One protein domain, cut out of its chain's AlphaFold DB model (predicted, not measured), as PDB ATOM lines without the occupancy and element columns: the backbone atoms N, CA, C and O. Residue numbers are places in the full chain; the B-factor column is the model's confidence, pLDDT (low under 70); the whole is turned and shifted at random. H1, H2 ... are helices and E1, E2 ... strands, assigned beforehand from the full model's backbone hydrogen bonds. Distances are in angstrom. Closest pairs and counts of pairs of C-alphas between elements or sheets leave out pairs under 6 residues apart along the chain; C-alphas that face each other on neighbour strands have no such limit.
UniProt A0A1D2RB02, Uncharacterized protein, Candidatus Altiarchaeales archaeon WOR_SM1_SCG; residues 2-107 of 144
ATOM      1  N   LYS A   2      30.466 -58.627  16.531       79.38
ATOM      2  CA  LYS A   2      29.601 -58.504  17.718       79.38
ATOM      3  C   LYS A   2      30.197 -59.129  18.995       79.38
ATOM      4  O   LYS A   2      30.194 -58.479  20.027       79.38
ATOM      5  N   GLU A   3      30.813 -60.311  18.900       83.94
ATOM      6  CA  GLU A   3      31.452 -60.997  20.043       83.94
ATOM      7  C   GLU A   3      32.589 -60.192  20.703       83.94
ATOM      8  O   GLU A   3      32.693 -60.130  21.925       83.94
ATOM      9  N   LYS A   4      33.425 -59.524  19.899       89.06
ATOM     10  CA  LYS A   4      34.523 -58.692  20.413       89.06
ATOM     11  C   LYS A   4      34.005 -57.412  21.057       89.06
ATOM     12  O   LYS A   4      34.545 -56.959  22.059       89.06
ATOM     13  N   ILE A   5      32.937 -56.847  20.493       89.62
ATOM     14  CA  ILE A   5      32.260 -55.679  21.058       89.62
ATOM     15  C   ILE A   5      31.672 -56.034  22.427       89.62
ATOM     16  O   ILE A   5      31.886 -55.286  23.376       89.62
ATOM     17  N   SER A   6      30.998 -57.182  22.569       87.69
ATOM     18  CA  SER A   6      30.493 -57.620  23.878       87.69
ATOM     19  C   SER A   6      31.618 -57.805  24.897       87.69
ATOM     20  O   SER A   6      31.506 -57.298  26.007       87.69
ATOM     21  N   GLU A   7      32.739 -58.415  24.501       89.62
ATOM     22  CA  GLU A   7      33.892 -58.593  25.392       89.62
ATOM     23  C   GLU A   7      34.499 -57.249  25.838       89.62
ATOM     24  O   GLU A   7      34.876 -57.073  26.999       89.62
ATOM     25  N   PHE A   8      34.569 -56.272  24.932       91.19
ATOM     26  CA  PHE A   8      35.004 -54.918  25.267       91.19
ATOM     27  C   PHE A   8      34.045 -54.241  26.259       91.19
ATOM     28  O   PHE A   8      34.480 -53.638  27.243       91.19
ATOM     29  N   LEU A   9      32.735 -54.370  26.040       88.69
ATOM     30  CA  LEU A   9      31.721 -53.791  26.922       88.69
ATOM     31  C   LEU A   9      31.694 -54.455  28.305       88.69
ATOM     32  O   LEU A   9      31.494 -53.756  29.301       88.69
ATOM     33  N   ASP A  10      31.977 -55.755  28.403       87.44
ATOM     34  CA  ASP A  10      32.091 -56.460  29.686       87.44
ATOM     35  C   ASP A  10      33.208 -55.869  30.562       87.44
ATOM     36  O   ASP A  10      33.022 -55.656  31.770       87.44
ATOM     37  N   LYS A  11      34.345 -55.496  29.952       88.81
ATOM     38  CA  LYS A  11      35.436 -54.787  30.647       88.81
ATOM     39  C   LYS A  11      34.992 -53.418  31.174       88.81
ATOM     40  O   LYS A  11      35.429 -53.012  32.253       88.81
ATOM     41  N   LYS A  12      34.067 -52.749  30.477       86.44
ATOM     42  CA  LYS A  12      33.474 -51.453  30.857       86.44
ATOM     43  C   LYS A  12      32.184 -51.547  31.679       86.44
ATOM     44  O   LYS A  12      31.542 -50.528  31.941       86.44
ATOM     45  N   SER A  13      31.829 -52.728  32.181       84.50
ATOM     46  CA  SER A  13      30.614 -52.963  32.984       84.50
ATOM     47  C   SER A  13      30.413 -51.973  34.142       84.50
ATOM     48  O   SER A  13      29.288 -51.560  34.422       84.50
ATOM     49  N   LYS A  14      31.489 -51.520  34.801       86.94
ATOM     50  CA  LYS A  14      31.415 -50.507  35.874       86.94
ATOM     51  C   LYS A  14      30.887 -49.156  35.386       86.94
ATOM     52  O   LYS A  14      30.098 -48.526  36.086       86.94
ATOM     53  N   GLU A  15      31.338 -48.697  34.223       87.50
ATOM     54  CA  GLU A  15      30.893 -47.432  33.626       87.50
ATOM     55  C   GLU A  15      29.448 -47.543  33.139       87.50
ATOM     56  O   GLU A  15      28.649 -46.633  33.354       87.50
ATOM     57  N   ILE A  16      29.098 -48.697  32.571       86.62
ATOM     58  CA  ILE A  16      27.748 -49.009  32.096       86.62
ATOM     59  C   ILE A  16      26.742 -49.022  33.257       86.62
ATOM     60  O   ILE A  16      25.670 -48.427  33.151       86.62
ATOM     61  N   ASN A  17      27.093 -49.625  34.397       84.94
ATOM     62  CA  ASN A  17      26.235 -49.621  35.586       84.94
ATOM     63  C   ASN A  17      26.006 -48.201  36.122       84.94
ATOM     64  O   ASN A  17      24.865 -47.824  36.377       84.94
ATOM     65  N   LYS A  18      27.060 -47.377  36.202       86.31
ATOM     66  CA  LYS A  18      26.929 -45.958  36.582       86.31
ATOM     67  C   LYS A  18      26.051 -45.179  35.603       86.31
ATOM     68  O   LYS A  18      25.266 -44.329  36.013       86.31
ATOM     69  N   LEU A  19      26.181 -45.452  34.305       86.12
ATOM     70  CA  LEU A  19      25.356 -44.819  33.281       86.12
ATOM     71  C   LEU A  19      23.873 -45.160  33.472       86.12
ATOM     72  O   LEU A  19      23.023 -44.288  33.304       86.12
ATOM     73  N   ALA A  20      23.561 -46.396  33.860       83.31
ATOM     74  CA  ALA A  20      22.191 -46.813  34.127       83.31
ATOM     75  C   ALA A  20      21.596 -46.197  35.400       83.31
ATOM     76  O   ALA A  20      20.405 -45.901  35.406       83.31
ATOM     77  N   GLU A  21      22.399 -45.942  36.435       83.94
ATOM     78  CA  GLU A  21      21.949 -45.232  37.644       83.94
ATOM     79  C   GLU A  21      21.584 -43.763  37.362       83.94
ATOM     80  O   GLU A  21      20.629 -43.241  37.930       83.94
ATOM     81  N   ILE A  22      22.326 -43.100  36.467       85.69
ATOM     82  CA  ILE A  22      22.134 -41.677  36.113       85.69
ATOM     83  C   ILE A  22      21.041 -41.499  35.038       85.69
ATOM     84  O   ILE A  22      20.629 -40.385  34.701       85.69
ATOM     85  N   TYR A  23      20.546 -42.587  34.454       81.75
ATOM     86  CA  TYR A  23      19.507 -42.520  33.436       81.75
ATOM     87  C   TYR A  23      18.213 -41.911  34.018       81.75
ATOM     88  O   TYR A  23      17.746 -42.353  35.068       81.75
ATOM     89  N   PRO A  24      17.557 -40.942  33.346       81.31
ATOM     90  CA  PRO A  24      17.710 -40.549  31.941       81.31
ATOM     91  C   PRO A  24      18.586 -39.311  31.684       81.31
ATOM     92  O   PRO A  24      18.614 -38.850  30.541       81.31
ATOM     93  N   GLU A  25      19.261 -38.748  32.687       85.00
ATOM     94  CA  GLU A  25      20.050 -37.513  32.529       85.00
ATOM     95  C   GLU A  25      21.259 -37.729  31.613       85.00
ATOM     96  O   GLU A  25      21.537 -36.914  30.730       85.00
ATOM     97  N   LYS A  26      21.941 -38.869  31.770       84.81
ATOM     98  CA  LYS A  26      22.992 -39.327  30.858       84.81
ATOM     99  C   LYS A  26      22.547 -40.585  30.130       84.81
ATOM    100  O   LYS A  26      22.055 -41.532  30.731       84.81
ATOM    101  N   LYS A  27      22.740 -40.578  28.812       86.69
ATOM    102  CA  LYS A  27      22.345 -41.675  27.912       86.69
ATOM    103  C   LYS A  27      23.482 -42.159  27.021       86.69
ATOM    104  O   LYS A  27      23.274 -43.053  26.212       86.69
ATOM    105  N   SER A  28      24.656 -41.542  27.115       89.81
ATOM    106  CA  SER A  28      25.779 -41.835  26.232       89.81
ATOM    107  C   SER A  28      26.944 -42.414  27.014       89.81
ATOM    108  O   SER A  28      27.395 -41.797  27.978       89.81
ATOM    109  N   LEU A  29      27.420 -43.578  26.580       91.12
ATOM    110  CA  LEU A  29      28.694 -44.142  27.002       91.12
ATOM    111  C   LEU A  29      29.794 -43.485  26.168       91.12
ATOM    112  O   LEU A  29      29.701 -43.465  24.941       91.12
ATOM    113  N   ILE A  30      30.801 -42.932  26.836       93.00
ATOM    114  CA  ILE A  30      31.969 -42.353  26.175       93.00
ATOM    115  C   ILE A  30      33.042 -43.437  26.084       93.00
ATOM    116  O   ILE A  30      33.383 -44.056  27.091       93.00
ATOM    117  N   ILE A  31      33.529 -43.700  24.877       93.06
ATOM    118  CA  ILE A  31      34.533 -44.720  24.586       93.06
ATOM    119  C   ILE A  31      35.722 -44.028  23.929       93.06
ATOM    120  O   ILE A  31      35.581 -43.422  22.869       93.06
ATOM    121  N   ASP A  32      36.898 -44.148  24.534       93.81
ATOM    122  CA  ASP A  32      38.121 -43.620  23.943       93.81
ATOM    123  C   ASP A  32      38.615 -44.539  22.824       93.81
ATOM    124  O   ASP A  32      38.740 -45.755  22.999       93.81
ATOM    125  N   TYR A  33      38.916 -43.947  21.668       93.12
ATOM    126  CA  TYR A  33      39.375 -44.677  20.490       93.12
ATOM    127  C   TYR A  33      40.688 -45.416  20.752       93.12
ATOM    128  O   TYR A  33      40.807 -46.578  20.386       93.12
ATOM    129  N   GLU A  34      41.646 -44.795  21.446       92.44
ATOM    130  CA  GLU A  34      42.908 -45.457  21.806       92.44
ATOM    131  C   GLU A  34      42.701 -46.735  22.632       92.44
ATOM    132  O   GLU A  34      43.486 -47.678  22.543       92.44
ATOM    133  N   GLU A  35      41.674 -46.769  23.485       92.81
ATOM    134  CA  GLU A  35      41.359 -47.960  24.275       92.81
ATOM    135  C   GLU A  35      40.791 -49.065  23.380       92.81
ATOM    136  O   GLU A  35      41.147 -50.236  23.531       92.81
ATOM    137  N   LEU A  36      39.951 -48.681  22.416       92.31
ATOM    138  CA  LEU A  36      39.406 -49.587  21.414       92.31
ATOM    139  C   LEU A  36      40.505 -50.137  20.494       92.31
ATOM    140  O   LEU A  36      40.534 -51.337  20.237       92.31
ATOM    141  N   GLU A  37      41.433 -49.289  20.056       92.56
ATOM    142  CA  GLU A  37      42.574 -49.651  19.210       92.56
ATOM    143  C   GLU A  37      43.518 -50.630  19.918       92.56
ATOM    144  O   GLU A  37      43.903 -51.652  19.345       92.56
ATOM    145  N   LYS A  38      43.833 -50.375  21.198       92.81
ATOM    146  CA  LYS A  38      44.635 -51.286  22.036       92.81
ATOM    147  C   LYS A  38      43.953 -52.635  22.254       92.81
ATOM    148  O   LYS A  38      44.642 -53.634  22.462       92.81
ATOM    149  N   PHE A  39      42.622 -52.666  22.257       93.25
ATOM    150  CA  PHE A  39      41.856 -53.899  22.399       93.25
ATOM    151  C   PHE A  39      41.804 -54.690  21.088       93.25
ATOM    152  O   PHE A  39      42.133 -55.876  21.076       93.25
ATOM    153  N   ASP A  40      41.402 -54.044  19.994       93.62
ATOM    154  CA  ASP A  40      41.340 -54.654  18.672       93.62
ATOM    155  C   ASP A  40      41.495 -53.605  17.562       93.62
ATOM    156  O   ASP A  40      40.580 -52.832  17.268       93.62
ATOM    157  N   LEU A  41      42.649 -53.642  16.890       92.31
ATOM    158  CA  LEU A  41      42.973 -52.738  15.788       92.31
ATOM    159  C   LEU A  41      41.943 -52.805  14.652       92.31
ATOM    160  O   LEU A  41      41.528 -51.780  14.124       92.31
ATOM    161  N   LYS A  42      41.482 -54.008  14.295       92.88
ATOM    162  CA  LYS A  42      40.568 -54.199  13.163       92.88
ATOM    163  C   LYS A  42      39.188 -53.607  13.449       92.88
ATOM    164  O   LYS A  42      38.555 -53.060  12.551       92.88
ATOM    165  N   LEU A  43      38.711 -53.727  14.688       92.44
ATOM    166  CA  LEU A  43      37.464 -53.110  15.136       92.44
ATOM    167  C   LEU A  43      37.578 -51.583  15.145       92.44
ATOM    168  O   LEU A  43      36.649 -50.905  14.713       92.44
ATOM    169  N   ALA A  44      38.710 -51.052  15.609       92.50
ATOM    170  CA  ALA A  44      38.969 -49.617  15.620       92.50
ATOM    171  C   ALA A  44      39.063 -49.035  14.196       92.50
ATOM    172  O   ALA A  44      38.506 -47.973  13.925       92.50
ATOM    173  N   GLU A  45      39.703 -49.731  13.256       92.38
ATOM    174  CA  GLU A  45      39.744 -49.329  11.844       92.38
ATOM    175  C   GLU A  45      38.354 -49.347  11.194       92.38
ATOM    176  O   GLU A  45      37.973 -48.384  10.522       92.38
ATOM    177  N   ASP A  46      37.572 -50.410  11.415       93.00
ATOM    178  CA  ASP A  46      36.212 -50.520  10.872       93.00
ATOM    179  C   ASP A  46      35.306 -49.402  11.399       93.00
ATOM    180  O   ASP A  46      34.552 -48.809  10.635       93.00
ATOM    181  N   MET A  47      35.465 -49.025  12.668       93.19
ATOM    182  CA  MET A  47      34.747 -47.906  13.278       93.19
ATOM    183  C   MET A  47      35.018 -46.561  12.580       93.19
ATOM    184  O   MET A  47      34.136 -45.703  12.539       93.19
ATOM    185  N   LEU A  48      36.219 -46.358  12.023       93.12
ATOM    186  CA  LEU A  48      36.556 -45.149  11.261       93.12
ATOM    187  C   LEU A  48      35.996 -45.182   9.836       93.12
ATOM    188  O   LEU A  48      35.595 -44.140   9.314       93.12
ATOM    189  N   GLN A  49      35.986 -46.356   9.200       92.81
ATOM    190  CA  GLN A  49      35.539 -46.508   7.810       92.81
ATOM    191  C   GLN A  49      34.019 -46.648   7.677       92.81
ATOM    192  O   GLN A  49      33.456 -46.123   6.722       92.81
ATOM    193  N   ASN A  50      33.365 -47.330   8.621       93.69
ATOM    194  CA  ASN A  50      31.936 -47.656   8.609       93.69
ATOM    195  C   ASN A  50      31.261 -47.337   9.965       93.69
ATOM    196  O   ASN A  50      30.613 -48.214  10.551       93.69
ATOM    197  N   PRO A  51      31.357 -46.094  10.477       93.75
ATOM    198  CA  PRO A  51      30.848 -45.727  11.797       93.75
ATOM    199  C   PRO A  51      29.375 -46.073  12.011       93.75
ATOM    200  O   PRO A  51      29.031 -46.544  13.088       93.75
ATOM    201  N   ASP A  52      28.503 -45.892  11.014       91.94
ATOM    202  CA  ASP A  52      27.068 -46.173  11.164       91.94
ATOM    203  C   ASP A  52      26.797 -47.635  11.546       91.94
ATOM    204  O   ASP A  52      26.012 -47.918  12.457       91.94
ATOM    205  N   ALA A  53      27.475 -48.571  10.875       92.31
ATOM    206  CA  ALA A  53      27.337 -49.996  11.143       92.31
ATOM    207  C   ALA A  53      27.955 -50.356  12.497       92.31
ATOM    208  O   ALA A  53      27.317 -51.029  13.310       92.31
ATOM    209  N   THR A  54      29.170 -49.875  12.771       92.69
ATOM    210  CA  THR A  54      29.878 -50.187  14.016       92.69
ATOM    211  C   THR A  54      29.153 -49.606  15.232       92.69
ATOM    212  O   THR A  54      28.890 -50.341  16.181       92.69
ATOM    213  N   ILE A  55      28.744 -48.331  15.202       92.88
ATOM    214  CA  ILE A  55      27.981 -47.684  16.284       92.88
ATOM    215  C   ILE A  55      26.668 -48.430  16.526       92.88
ATOM    216  O   ILE A  55      26.338 -48.702  17.677       92.88
ATOM    217  N   SER A  56      25.954 -48.823  15.465       91.25
ATOM    218  CA  SER A  56      24.713 -49.597  15.603       91.25
ATOM    219  C   SER A  56      24.941 -50.932  16.317       91.25
ATOM    220  O   SER A  56      24.157 -51.293  17.190       91.25
ATOM    221  N   LEU A  57      26.037 -51.636  16.014       91.94
ATOM    222  CA  LEU A  57      26.406 -52.876  16.710       91.94
ATOM    223  C   LEU A  57      26.765 -52.636  18.183       91.94
ATOM    224  O   LEU A  57      26.437 -53.464  19.032       91.94
ATOM    225  N   PHE A  58      27.423 -51.517  18.501       91.31
ATOM    226  CA  PHE A  58      27.687 -51.115  19.886       91.31
ATOM    227  C   PHE A  58      26.394 -50.790  20.640       91.31
ATOM    228  O   PHE A  58      26.235 -51.226  21.778       91.31
ATOM    229  N   GLU A  59      25.467 -50.052  20.024       89.62
ATOM    230  CA  GLU A  59      24.153 -49.758  20.610       89.62
ATOM    231  C   GLU A  59      23.352 -51.043  20.849       89.62
ATOM    232  O   GLU A  59      22.792 -51.216  21.929       89.62
ATOM    233  N   GLU A  60      23.349 -51.969  19.887       88.19
ATOM    234  CA  GLU A  60      22.694 -53.273  20.021       88.19
ATOM    235  C   GLU A  60      23.306 -54.089  21.167       88.19
ATOM    236  O   GLU A  60      22.583 -54.577  22.033       88.19
ATOM    237  N   ALA A  61      24.637 -54.178  21.233       88.69
ATOM    238  CA  ALA A  61      25.324 -54.892  22.305       88.69
ATOM    239  C   ALA A  61      25.076 -54.252  23.685       88.69
ATOM    240  O   ALA A  61      24.910 -54.967  24.671       88.69
ATOM    241  N   LEU A  62      24.992 -52.919  23.770       85.62
ATOM    242  CA  LEU A  62      24.621 -52.206  24.999       85.62
ATOM    243  C   LEU A  62      23.173 -52.476  25.423       85.62
ATOM    244  O   LEU A  62      22.893 -52.531  26.622       85.62
ATOM    245  N   SER A  63      22.260 -52.630  24.465       81.06
ATOM    246  CA  SER A  63      20.868 -53.007  24.726       81.06
ATOM    247  C   SER A  63      20.722 -54.473  25.145       81.06
ATOM    248  O   SER A  63      19.881 -54.769  25.990       81.06
ATOM    249  N   ASP A  64      21.547 -55.374  24.607       80.44
ATOM    250  CA  ASP A  64      21.552 -56.799  24.969       80.44
ATOM    251  C   ASP A  64      22.046 -57.037  26.410       80.44
ATOM    252  O   ASP A  64      21.640 -58.004  27.069       80.44
ATOM    253  N   LEU A  65      22.902 -56.151  26.932       74.31
ATOM    254  CA  LEU A  65      23.332 -56.199  28.326       74.31
ATOM    255  C   LEU A  65      22.128 -55.974  29.244       74.31
ATOM    256  O   LEU A  65      21.529 -54.900  29.272       74.31
ATOM    257  N   LYS A  66      21.790 -56.988  30.048       63.88
ATOM    258  CA  LYS A  66      20.739 -56.909  31.072       63.88
ATOM    259  C   LYS A  66      21.198 -56.034  32.235       63.88
ATOM    260  O   LYS A  66      21.598 -56.540  33.283       63.88
ATOM    261  N   ILE A  67      21.162 -54.717  32.056       67.62
ATOM    262  CA  ILE A  67      21.530 -53.789  33.123       67.62
ATOM    263  C   ILE A  67      20.364 -53.733  34.127       67.62
ATOM    264  O   ILE A  67      19.236 -53.442  33.723       67.62
ATOM    265  N   PRO A  68      20.594 -53.987  35.430       56.22
ATOM    266  CA  PRO A  68      19.536 -54.209  36.426       56.22
ATOM    267  C   PRO A  68      18.568 -53.032  36.665       56.22
ATOM    268  O   PRO A  68      17.575 -53.206  37.365       56.22
ATOM    269  N   MET A  69      18.806 -51.857  36.068       56.62
ATOM    270  CA  MET A  69      17.917 -50.684  36.123       56.62
ATOM    271  C   MET A  69      17.319 -50.266  34.766       56.62
ATOM    272  O   MET A  69      16.716 -49.195  34.657       56.62
ATOM    273  N   GLN A  70      17.448 -51.082  33.717       57.62
ATOM    274  CA  GLN A  70      16.813 -50.773  32.435       57.62
ATOM    275  C   GLN A  70      15.282 -50.776  32.570       57.62
ATOM    276  O   GLN A  70      14.649 -51.805  32.801       57.62
ATOM    277  N   LYS A  71      14.663 -49.609  32.355       58.66
ATOM    278  CA  LYS A  71      13.281 -49.567  31.855       58.66
ATOM    279  C   LYS A  71      13.274 -50.231  30.474       58.66
ATOM    280  O   LYS A  71      14.230 -50.051  29.727       58.66
ATOM    281  N   ALA A  72      12.198 -50.938  30.128       58.25
ATOM    282  CA  ALA A  72      12.095 -51.737  28.898       58.25
ATOM    283  C   ALA A  72      12.423 -50.980  27.588       58.25
ATOM    284  O   ALA A  72      12.763 -51.616  26.600       58.25
ATOM    285  N   ASP A  73      12.374 -49.642  27.596       65.12
ATOM    286  CA  ASP A  73      12.640 -48.775  26.440       65.12
ATOM    287  C   ASP A  73      13.892 -47.879  26.604       65.12
ATOM    288  O   ASP A  73      14.003 -46.823  25.974       65.12
ATOM    289  N   ALA A  74      14.821 -48.215  27.506       69.06
ATOM    290  CA  ALA A  74      16.033 -47.420  27.702       69.06
ATOM    291  C   ALA A  74      16.979 -47.549  26.494       69.06
ATOM    292  O   ALA A  74      17.495 -48.626  26.209       69.06
ATOM    293  N   LYS A  75      17.231 -46.429  25.800       78.19
ATOM    294  CA  LYS A  75      18.186 -46.360  24.687       78.19
ATOM    295  C   LYS A  75      19.482 -45.685  25.129       78.19
ATOM    296  O   LYS A  75      19.466 -44.508  25.506       78.19
ATOM    297  N   PHE A  76      20.582 -46.427  25.044       86.19
ATOM    298  CA  PHE A  76      21.935 -45.924  25.255       86.19
ATOM    299  C   PHE A  76      22.623 -45.673  23.913       86.19
ATOM    300  O   PHE A  76      22.320 -46.330  22.924       86.19
ATOM    301  N   TYR A  77      23.536 -44.708  23.889       90.12
ATOM    302  CA  TYR A  77      24.314 -44.339  22.709       90.12
ATOM    303  C   TYR A  77      25.797 -44.556  22.991       90.12
ATOM    304  O   TYR A  77      26.287 -44.108  24.030       90.12
ATOM    305  N   ALA A  78      26.526 -45.171  22.068       91.75
ATOM    306  CA  ALA A  78      27.982 -45.193  22.118       91.75
ATOM    307  C   ALA A  78      28.532 -43.931  21.441       91.75
ATOM    308  O   ALA A  78      28.157 -43.608  20.314       91.75
ATOM    309  N   ARG A  79      29.395 -43.186  22.133       93.88
ATOM    310  CA  ARG A  79      30.092 -42.020  21.581       93.88
ATOM    311  C   ARG A  79      31.584 -42.235  21.688       93.88
ATOM    312  O   ARG A  79      32.074 -42.567  22.761       93.88
ATOM    313  N   PHE A  80      32.279 -41.988  20.590       93.62
ATOM    314  CA  PHE A  80      33.712 -42.197  20.502       93.62
ATOM    315  C   PHE A  80      34.456 -40.870  20.637       93.62
ATOM    316  O   PHE A  80      34.047 -39.861  20.059       93.62
ATOM    317  N   THR A  81      35.522 -40.874  21.427       93.31
ATOM    318  CA  THR A  81      36.384 -39.718  21.701       93.31
ATOM    319  C   THR A  81      37.841 -40.047  21.410       93.31
ATOM    320  O   THR A  81      38.207 -41.213  21.287       93.31
ATOM    321  N   ASN A  82      38.671 -39.007  21.297       91.44
ATOM    322  CA  ASN A  82      40.118 -39.133  21.099       91.44
ATOM    323  C   ASN A  82      40.510 -39.943  19.847       91.44
ATOM    324  O   ASN A  82      41.345 -40.840  19.911       91.44
ATOM    325  N   LEU A  83      39.857 -39.654  18.715       92.12
ATOM    326  CA  LEU A  83      40.236 -40.210  17.414       92.12
ATOM    327  C   LEU A  83      41.679 -39.823  17.043       92.12
ATOM    328  O   LEU A  83      42.131 -38.750  17.443       92.12
ATOM    329  N   PRO A  84      42.367 -40.632  16.219       89.81
ATOM    330  CA  PRO A  84      43.733 -40.348  15.807       89.81
ATOM    331  C   PRO A  84      43.807 -39.055  14.989       89.81
ATOM    332  O   PRO A  84      42.918 -38.763  14.182       89.81
ATOM    333  N   ASP A  85      44.917 -38.326  15.126       86.75
ATOM    334  CA  ASP A  85      45.169 -37.071  14.401       86.75
ATOM    335  C   ASP A  85      45.114 -37.246  12.875       86.75
ATOM    336  O   ASP A  85      44.800 -36.311  12.144       86.75
ATOM    337  N   ALA A  86      45.357 -38.461  12.377       85.62
ATOM    338  CA  ALA A  86      45.225 -38.797  10.961       85.62
ATOM    339  C   ALA A  86      43.799 -38.587  10.411       85.62
ATOM    340  O   ALA A  86      43.629 -38.360   9.215       85.62
ATOM    341  N   ASN A  87      42.779 -38.634  11.274       86.88
ATOM    342  CA  ASN A  87      41.376 -38.414  10.919       86.88
ATOM    343  C   ASN A  87      40.931 -36.963  11.135       86.88
ATOM    344  O   ASN A  87      39.745 -36.649  10.983       86.88
ATOM    345  N   PHE A  88      41.858 -36.078  11.497       92.50
ATOM    346  CA  PHE A  88      41.591 -34.659  11.603       92.50
ATOM    347  C   PHE A  88      41.456 -34.023  10.219       92.50
ATOM    348  O   PHE A  88      42.376 -34.049   9.400       92.50
ATOM    349  N   VAL A  89      40.310 -33.395   9.975       92.38
ATOM    350  CA  VAL A  89      40.009 -32.705   8.724       92.38
ATOM    351  C   VAL A  89      39.591 -31.271   9.042       92.38
ATOM    352  O   VAL A  89      38.532 -31.048   9.637       92.38
ATOM    353  N   PRO A  90      40.378 -30.261   8.627       91.69
ATOM    354  CA  PRO A  90      39.947 -28.874   8.708       91.69
ATOM    355  C   PRO A  90      38.648 -28.676   7.927       91.69
ATOM    356  O   PRO A  90      38.513 -29.196   6.819       91.69
ATOM    357  N   VAL A  91      37.731 -27.840   8.425       91.25
ATOM    358  CA  VAL A  91      36.438 -27.559   7.757       91.25
ATOM    359  C   VAL A  91      36.614 -27.185   6.274       91.25
ATOM    360  O   VAL A  91      35.796 -27.546   5.436       91.25
ATOM    361  N   LYS A  92      37.711 -26.495   5.933       90.50
ATOM    362  CA  LYS A  92      38.046 -26.071   4.563       90.50
ATOM    363  C   LYS A  92      38.374 -27.224   3.607       90.50
ATOM    364  O   LYS A  92      38.312 -27.022   2.400       90.50
ATOM    365  N   HIS A  93      38.780 -28.379   4.127       92.06
ATOM    366  CA  HIS A  93      39.235 -29.539   3.353       92.06
ATOM    367  C   HIS A  93      38.192 -30.667   3.319       92.06
ATOM    368  O   HIS A  93      38.473 -31.747   2.802       92.06
ATOM    369  N   LEU A  94      36.985 -30.437   3.849       93.19
ATOM    370  CA  LEU A  94      35.890 -31.394   3.743       93.19
ATOM    371  C   LEU A  94      35.507 -31.600   2.274       93.19
ATOM    372  O   LEU A  94      35.048 -30.689   1.589       93.19
ATOM    373  N   ALA A  95      35.698 -32.830   1.816       92.56
ATOM    374  CA  ALA A  95      35.457 -33.278   0.449       92.56
ATOM    375  C   ALA A  95      34.745 -34.640   0.428       92.56
ATOM    376  O   ALA A  95      34.610 -35.294   1.465       92.56
ATOM    377  N   SER A  96      34.334 -35.091  -0.761       94.25
ATOM    378  CA  SER A  96      33.585 -36.341  -0.965       94.25
ATOM    379  C   SER A  96      34.276 -37.598  -0.425       94.25
ATOM    380  O   SER A  96      33.601 -38.567  -0.095       94.25
ATOM    381  N   GLU A  97      35.601 -37.591  -0.278       90.94
ATOM    382  CA  GLU A  97      36.381 -38.712   0.268       90.94
ATOM    383  C   GLU A  97      36.074 -39.030   1.742       90.94
ATOM    384  O   GLU A  97      36.405 -40.121   2.215       90.94
ATOM    385  N   HIS A  98      35.439 -38.093   2.455       92.19
ATOM    386  CA  HIS A  98      35.070 -38.208   3.871       92.19
ATOM    387  C   HIS A  98      33.608 -38.627   4.082       92.19
ATOM    388  O   HIS A  98      33.161 -38.754   5.220       92.19
ATOM    389  N   ILE A  99      32.842 -38.821   3.004       92.75
ATOM    390  CA  ILE A  99      31.451 -39.273   3.095       92.75
ATOM    391  C   ILE A  99      31.412 -40.651   3.767       92.75
ATOM    392  O   ILE A  99      32.208 -41.526   3.433       92.75
ATOM    393  N   ASN A 100      30.471 -40.826   4.700       92.81
ATOM    394  CA  ASN A 100      30.258 -42.044   5.491       92.81
ATOM    395  C   ASN A 100      31.451 -42.487   6.353       92.81
ATOM    396  O   ASN A 100      31.430 -43.597   6.867       92.81
ATOM    397  N   LYS A 101      32.473 -41.646   6.540       92.88
ATOM    398  CA  LYS A 101      33.610 -41.933   7.423       92.88
ATOM    399  C   LYS A 101      33.504 -41.138   8.710       92.88
ATOM    400  O   LYS A 101      32.909 -40.058   8.734       92.88
ATOM    401  N   LEU A 102      34.135 -41.638   9.769       93.88
ATOM    402  CA  LEU A 102      34.262 -40.869  10.996       93.88
ATOM    403  C   LEU A 102      35.507 -39.984  10.957       93.88
ATOM    404  O   LEU A 102      36.632 -40.458  10.780       93.88
ATOM    405  N   ILE A 103      35.282 -38.688  11.141       94.06
ATOM    406  CA  ILE A 103      36.305 -37.648  11.079       94.06
ATOM    407  C   ILE A 103      36.242 -36.753  12.312       94.06
ATOM    408  O   ILE A 103      35.184 -36.582  12.924       94.06
ATOM    409  N   THR A 104      37.372 -36.132  12.623       94.12
ATOM    410  CA  THR A 104      37.477 -35.091  13.644       94.12
ATOM    411  C   THR A 104      37.580 -33.742  12.956       94.12
ATOM    412  O   THR A 104      38.340 -33.583  12.006       94.12
ATOM    413  N   VAL A 105      36.827 -32.755  13.434       93.31
ATOM    414  CA  VAL A 105      36.816 -31.406  12.861       93.31
ATOM    415  C   VAL A 105      37.024 -30.389  13.975       93.31
ATOM    416  O   VAL A 105      36.386 -30.473  15.022       93.31
ATOM    417  N   GLU A 106      37.879 -29.401  13.729       91.12
ATOM    418  CA  GLU A 106      38.030 -28.220  14.580       91.12
ATOM    419  C   GLU A 106      37.472 -26.989  13.868       91.12
ATOM    420  O   GLU A 106      37.669 -26.780  12.665       91.12
ATOM    421  N   GLY A 107      36.759 -26.157  14.621       90.25
ATOM    422  CA  GLY A 107      36.185 -24.932  14.101       90.25
ATOM    423  C   GLY A 107      35.544 -24.078  15.184       90.25
ATOM    424  O   GLY A 107      35.440 -24.467  16.345       90.25
TER     425      GLY A 107
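Overview. This is residues 2 to 107 of the 144 residues of an uncharacterized protein of Candidatus Altiarchaeales archaeon WOR_SM1_SCG (UniProt A0A1D2RB02). Two short parallel strands, E1 and E2, lie side by side near the middle of an elongated domain, with H5 packed on E2, H2 near E1, H1 on H5, and the helical hairpin H3 and H4 towards the strands' last residues. Two long stretches with no named element, residues 65 to 76 and 82 to 107, hold the farthest points. The printed part has 106 residues, mostly helix by its named elements, in the order H1 H2 E1 H3 H4 H5 E2. It is compact, with a radius of gyration of the C-alphas of 14.9 A, and spans 45 by 28 by 19 A.

Along the chain. E1 is residues 28 to 32 and E2 residues 77 to 81, 13.0 A long, ending at C-alpha 81 (36.384, -39.718, 21.701). H5 is residues 51 to 64, 19.6 A. H1 is residues 2 to 11, 14.7 A, from C-alpha 2 (29.601, -58.504, 17.718). H2 is residues 13 to 22, H3 33 to 39 and H4 41 to 49.

Arrangement. E1 and E2 are parallel at 30 degrees; N 29 and O 77 are within hydrogen-bond range at 2.8 A. With H3, H4 and H5 between them in the chain, these parallel neighbours make a strand-helix-strand unit. The closest C-alphas of H5 and E2, Glu 59 and Tyr 77, are 5.8 A apart; those of H2 and E1, Ile 16 and Leu 29, 7.1 A. H5, with residues 57 to 62 alone, touches H1 at a steep tilt of 62 degrees, closest at C-alphas Ser 6 and Ala 61, 6.1 A. H4 and H5 touch only at the corner, C-alphas Met 47 and Thr 54, 5.4 A. H3 and H4 form a hairpin, closest at C-alphas Glu 37 and Ala 44, 5.1 A. In the five helices every O i to N i+4 pair is within hydrogen-bond range.

Size, cuts and confidence. The two farthest C-alphas, Pro 68 and Lys 92, are 46.4 A apart. The printed part has no cut, and the link H5 to E2 is long. Residues 66 to 74 have pLDDT under 70.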